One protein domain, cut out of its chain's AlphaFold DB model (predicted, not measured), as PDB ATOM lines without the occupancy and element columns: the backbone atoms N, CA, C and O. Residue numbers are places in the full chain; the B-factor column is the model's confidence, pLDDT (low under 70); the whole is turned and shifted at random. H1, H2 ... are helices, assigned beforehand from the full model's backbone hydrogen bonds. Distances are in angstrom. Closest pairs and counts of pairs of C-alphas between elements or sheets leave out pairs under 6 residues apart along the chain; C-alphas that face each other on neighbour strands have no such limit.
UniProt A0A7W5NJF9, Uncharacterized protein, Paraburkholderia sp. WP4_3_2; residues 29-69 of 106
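What this domain is: This is residues 29 to 69 of the 106 residues of an uncharacterized protein of Paraburkholderia sp. WP4_3_2 (UniProt A0A7W5NJF9). A straight helix, H1, sticks out as an arm at one end of an open, loosely folded piece, and a long link loops out and folds back before the short helix H2 at the other end. The two helices stay apart, with the link between them. The printed part has 41 residues with two named helices, H1 then H2, and no named strand; its class is all helix, though under half of the residues, 20 of 41, are in named elements. It is loose, with a radius of gyration of the C-alphas of 12.2 A, and flat, spanning 34 by 25 by 13 A.

Where its parts are: Begin at Thr 29 and step to C-alpha 30 at (58.471, 3.427, 9.342), where H1 starts; it takes residues 30 to 42 and covers 18.5 A from first to last C-alpha. Residues 43 to 60 follow with no named element; look for C-alpha 52 at (41.416, -13.261, -7.281) on the way. H2 takes residues 61 to 67, 10.0 A from first to last C-alpha, and ends at C-alpha 67, (37.831, -17.073, 14.874).

How they stand to each other: H1 and H2 are apart, with no C-alpha of the one within 8 A of the other. Residues 29 to 36, of which 30 to 36 belong to H1, stand free, as do residues 38 to 43, of which 38 to 42 belong to H1. In H1 and H2 every O i to N i+4 pair is within hydrogen-bond range.

The domain as a whole: The two C-alphas farthest apart, those of Thr 29 and Gln 62, are 35.3 A apart. The printed part has no cut, and the link from H1 to H2, 18 residues, is long. The mean pLDDT of the printed part is 79.6; look for values under 70 at residue 53 and residues 67 to 69.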
ATOM      1  N   THR A  29      55.924   7.181   7.632       87.25
ATOM      2  CA  THR A  29      57.126   6.888   8.399       87.25
ATOM      3  C   THR A  29      57.134   5.406   8.771       87.25
ATOM      4  O   THR A  29      56.100   4.746   8.884       87.25
ATOM      5  N   ARG A  30      58.325   4.847   8.987       85.94
ATOM      6  CA  ARG A  30      58.471   3.427   9.342       85.94
ATOM      7  C   ARG A  30      57.683   3.047  10.600       85.94
ATOM      8  O   ARG A  30      57.204   1.919  10.692       85.94
ATOM      9  N   GLU A  31      57.559   3.977  11.543       89.94
ATOM     10  CA  GLU A  31      56.786   3.781  12.771       89.94
ATOM     11  C   GLU A  31      55.280   3.764  12.504       89.94
ATOM     12  O   GLU A  31      54.581   2.891  13.014       89.94
ATOM     13  N   GLU A  32      54.781   4.644  11.637       87.38
ATOM     14  CA  GLU A  32      53.371   4.634  11.229       87.38
ATOM     15  C   GLU A  32      53.013   3.351  10.470       87.38
ATOM     16  O   GLU A  32      51.984   2.741  10.757       87.38
ATOM     17  N   VAL A  33      53.885   2.871   9.575       92.00
ATOM     18  CA  VAL A  33      53.681   1.583   8.885       92.00
ATOM     19  C   VAL A  33      53.646   0.427   9.881       92.00
ATOM     20  O   VAL A  33      52.815  -0.467   9.751       92.00
ATOM     21  N   ARG A  34      54.521   0.425  10.897       90.31
ATOM     22  CA  ARG A  34      54.481  -0.615  11.937       90.31
ATOM     23  C   ARG A  34      53.146  -0.623  12.667       90.31
ATOM     24  O   ARG A  34      52.590  -1.699  12.850       90.31
ATOM     25  N   GLN A  35      52.642   0.543  13.064       91.19
ATOM     26  CA  GLN A  35      51.347   0.630  13.739       91.19
ATOM     27  C   GLN A  35      50.211   0.132  12.846       91.19
ATOM     28  O   GLN A  35      49.411  -0.687  13.289       91.19
ATOM     29  N   GLN A  36      50.200   0.521  11.570       88.25
ATOM     30  CA  GLN A  36      49.199   0.040  10.616       88.25
ATOM     31  C   GLN A  36      49.261  -1.474  10.408       88.25
ATOM     32  O   GLN A  36      48.222  -2.117  10.310       88.25
ATOM     33  N   LEU A  37      50.458  -2.066  10.370       90.69
ATOM     34  CA  LEU A  37      50.602  -3.518  10.257       90.69
ATOM     35  C   LEU A  37      50.092  -4.242  11.507       90.69
ATOM     36  O   LEU A  37      49.431  -5.267  11.375       90.69
ATOM     37  N   ILE A  38      50.350  -3.703  12.701       90.38
ATOM     38  CA  ILE A  38      49.830  -4.262  13.959       90.38
ATOM     39  C   ILE A  38      48.299  -4.201  13.974       90.38
ATOM     40  O   ILE A  38      47.641  -5.183  14.314       90.38
ATOM     41  N   GLU A  39      47.726  -3.065  13.581       88.94
ATOM     42  CA  GLU A  39      46.277  -2.883  13.505       88.94
ATOM     43  C   GLU A  39      45.646  -3.798  12.449       88.94
ATOM     44  O   GLU A  39      44.645  -4.466  12.712       88.94
ATOM     45  N   ALA A  40      46.250  -3.898  11.266       87.00
ATOM     46  CA  ALA A  40      45.797  -4.802  10.218       87.00
ATOM     47  C   ALA A  40      45.871  -6.266  10.671       87.00
ATOM     48  O   ALA A  40      44.972  -7.054  10.365       87.00
ATOM     49  N   GLU A  41      46.922  -6.664  11.389       84.44
ATOM     50  CA  GLU A  41      47.060  -8.020  11.925       84.44
ATOM     51  C   GLU A  41      45.981  -8.317  12.974       84.44
ATOM     52  O   GLU A  41      45.338  -9.369  12.902       84.44
ATOM     53  N   ALA A  42      45.715  -7.374  13.884       84.06
ATOM     54  CA  ALA A  42      44.636  -7.477  14.868       84.06
ATOM     55  C   ALA A  42      43.250  -7.594  14.209       84.06
ATOM     56  O   ALA A  42      42.394  -8.326  14.699       84.06
ATOM     57  N   ASN A  43      43.055  -6.934  13.065       82.94
ATOM     58  CA  ASN A  43      41.830  -7.000  12.265       82.94
ATOM     59  C   ASN A  43      41.737  -8.241  11.355       82.94
ATOM     60  O   ASN A  43      40.797  -8.363  10.575       82.94
ATOM     61  N   GLY A  44      42.689  -9.177  11.430       80.62
ATOM     62  CA  GLY A  44      42.616 -10.440  10.692       80.62
ATOM     63  C   GLY A  44      43.118 -10.383   9.246       80.62
ATOM     64  O   GLY A  44      42.906 -11.338   8.500       80.62
ATOM     65  N   SER A  45      43.850  -9.334   8.846       82.00
ATOM     66  CA  SER A  45      44.464  -9.242   7.502       82.00
ATOM     67  C   SER A  45      45.370 -10.430   7.159       82.00
ATOM     68  O   SER A  45      45.514 -10.780   5.994       82.00
ATOM     69  N   ARG A  46      45.911 -11.116   8.174       79.81
ATOM     70  CA  ARG A  46      46.703 -12.350   8.042       79.81
ATOM     71  C   ARG A  46      45.989 -13.497   7.317       79.81
ATOM     72  O   ARG A  46      46.650 -14.452   6.920       79.81
ATOM     73  N   PHE A  47      44.663 -13.449   7.219       76.75
ATOM     74  CA  PHE A  47      43.860 -14.488   6.575       76.75
ATOM     75  C   PHE A  47      43.473 -14.132   5.137       76.75
ATOM     76  O   PHE A  47      43.066 -15.024   4.393       76.75
ATOM     77  N   VAL A  48      43.616 -12.860   4.748       78.19
ATOM     78  CA  VAL A  48      43.308 -12.365   3.404       78.19
ATOM     79  C   VAL A  48      44.532 -12.564   2.516       78.19
ATOM     80  O   VAL A  48      45.641 -12.170   2.871       78.19
ATOM     81  N   THR A  49      44.344 -13.200   1.366       73.69
ATOM     82  CA  THR A  49      45.406 -13.428   0.380       73.69
ATOM     83  C   THR A  49      45.121 -12.656  -0.901       73.69
ATOM     84  O   THR A  49      43.968 -12.548  -1.299       73.69
ATOM     85  N   ASP A  50      46.163 -12.179  -1.594       73.69
ATOM     86  CA  ASP A  50      46.068 -11.417  -2.863       73.69
ATOM     87  C   ASP A  50      45.565 -12.251  -4.071       73.69
ATOM     88  O   ASP A  50      45.839 -11.957  -5.235       73.69
ATOM     89  N   THR A  51      44.848 -13.344  -3.820       70.75
ATOM     90  CA  THR A  51      44.262 -14.214  -4.840       70.75
ATOM     91  C   THR A  51      42.939 -13.637  -5.338       70.75
ATOM     92  O   THR A  51      42.167 -13.090  -4.560       70.75
ATOM     93  N   SER A  52      42.638 -13.783  -6.635       72.94
ATOM     94  CA  SER A  52      41.416 -13.261  -7.281       72.94
ATOM     95  C   SER A  52      40.119 -13.991  -6.895       72.94
ATOM     96  O   SER A  52      39.310 -14.278  -7.769       72.94
ATOM     97  N   TYR A  53      39.892 -14.247  -5.610       66.31
ATOM     98  CA  TYR A  53      38.884 -15.142  -5.040       66.31
ATOM     99  C   TYR A  53      39.341 -16.614  -4.946       66.31
ATOM    100  O   TYR A  53      39.890 -17.160  -5.909       66.31
ATOM    101  N   PRO A  54      39.084 -17.295  -3.813       75.06
ATOM    102  CA  PRO A  54      38.513 -16.751  -2.575       75.06
ATOM    103  C   PRO A  54      39.442 -15.735  -1.891       75.06
ATOM    104  O   PRO A  54      40.663 -15.823  -2.022       75.06
ATOM    105  N   ASP A  55      38.844 -14.760  -1.196       73.69
ATOM    106  CA  ASP A  55      39.579 -13.702  -0.477       73.69
ATOM    107  C   ASP A  55      40.452 -14.292   0.637       73.69
ATOM    108  O   ASP A  55      41.546 -13.808   0.919       73.69
ATOM    109  N   VAL A  56      39.975 -15.376   1.252       75.75
ATOM    110  CA  VAL A  56      40.743 -16.190   2.193       75.75
ATOM    111  C   VAL A  56      41.292 -17.413   1.477       75.75
ATOM    112  O   VAL A  56      40.550 -18.174   0.849       75.75
ATOM    113  N   SER A  57      42.597 -17.648   1.598       78.75
ATOM    114  CA  SER A  57      43.183 -18.891   1.107       78.75
ATOM    115  C   SER A  57      42.526 -20.089   1.809       78.75
ATOM    116  O   SER A  57      42.340 -20.061   3.031       78.75
ATOM    117  N   PRO A  58      42.217 -21.180   1.084       77.19
ATOM    118  CA  PRO A  58      41.578 -22.365   1.658       77.19
ATOM    119  C   PRO A  58      42.383 -23.001   2.804       77.19
ATOM    120  O   PRO A  58      41.811 -23.695   3.641       77.19
ATOM    121  N   VAL A  59      43.688 -22.722   2.899       80.50
ATOM    122  CA  VAL A  59      44.549 -23.141   4.020       80.50
ATOM    123  C   VAL A  59      44.114 -22.512   5.349       80.50
ATOM    124  O   VAL A  59      44.249 -23.131   6.403       80.50
ATOM    125  N   PHE A  60      43.560 -21.299   5.310       79.31
ATOM    126  CA  PHE A  60      43.123 -20.555   6.490       79.31
ATOM    127  C   PHE A  60      41.619 -20.668   6.759       79.31
ATOM    128  O   PHE A  60      41.159 -20.195   7.796       79.31
ATOM    129  N   ALA A  61      40.857 -21.340   5.889       79.31
ATOM    130  CA  ALA A  61      39.399 -21.442   5.995       79.31
ATOM    131  C   ALA A  61      38.939 -21.978   7.361       79.31
ATOM    132  O   ALA A  61      38.051 -21.406   7.986       79.31
ATOM    133  N   GLN A  62      39.597 -23.023   7.877       77.94
ATOM    134  CA  GLN A  62      39.273 -23.557   9.202       77.94
ATOM    135  C   GLN A  62      39.559 -22.539  10.311       77.94
ATOM    136  O   GLN A  62      38.768 -22.409  11.231       77.94
ATOM    137  N   GLN A  63      40.658 -21.789  10.240       79.75
ATOM    138  CA  GLN A  63      41.015 -20.830  11.289       79.75
ATOM    139  C   GLN A  63      40.054 -19.639  11.322       79.75
ATOM    140  O   GLN A  63      39.681 -19.195  12.404       79.75
ATOM    141  N   VAL A  64      39.615 -19.171  10.152       78.19
ATOM    142  CA  VAL A  64      38.623 -18.097  10.026       78.19
ATOM    143  C   VAL A  64      37.262 -18.546  10.559       78.19
ATOM    144  O   VAL A  64      36.655 -17.806  11.325       78.19
ATOM    145  N   GLU A  65      36.828 -19.775  10.264       76.00
ATOM    146  CA  GLU A  65      35.553 -20.327  10.757       76.00
ATOM    147  C   GLU A  65      35.480 -20.379  12.295       76.00
ATOM    148  O   GLU A  65      34.431 -20.153  12.887       76.00
ATOM    149  N   HIS A  66      36.607 -20.652  12.962       72.38
ATOM    150  CA  HIS A  66      36.665 -20.728  14.428       72.38
ATOM    151  C   HIS A  66      36.912 -19.363  15.093       72.38
ATOM    152  O   HIS A  66      36.622 -19.204  16.278       72.38
ATOM    153  N   ALA A  67      37.489 -18.401  14.364       69.38
ATOM    154  CA  ALA A  67      37.831 -17.073  14.874       69.38
ATOM    155  C   ALA A  67      36.762 -16.012  14.577       69.38
ATOM    156  O   ALA A  67      36.730 -14.985  15.257       69.38
ATOM    157  N   ALA A  68      35.898 -16.235  13.584       62.22
ATOM    158  CA  ALA A  68      34.807 -15.329  13.278       62.22
ATOM    159  C   ALA A  68      33.790 -15.342  14.438       62.22
ATOM    160  O   ALA A  68      33.159 -16.373  14.687       62.22
ATOM    161  N   PRO A  69      33.573 -14.221  15.159       53.25
ATOM    162  CA  PRO A  69      32.326 -14.074  15.899       53.25
ATOM    163  C   PRO A  69      31.195 -14.219  14.882       53.25
ATOM    164  O   PRO A  69      31.374 -13.787  13.746       53.25
TER     165      PRO A  69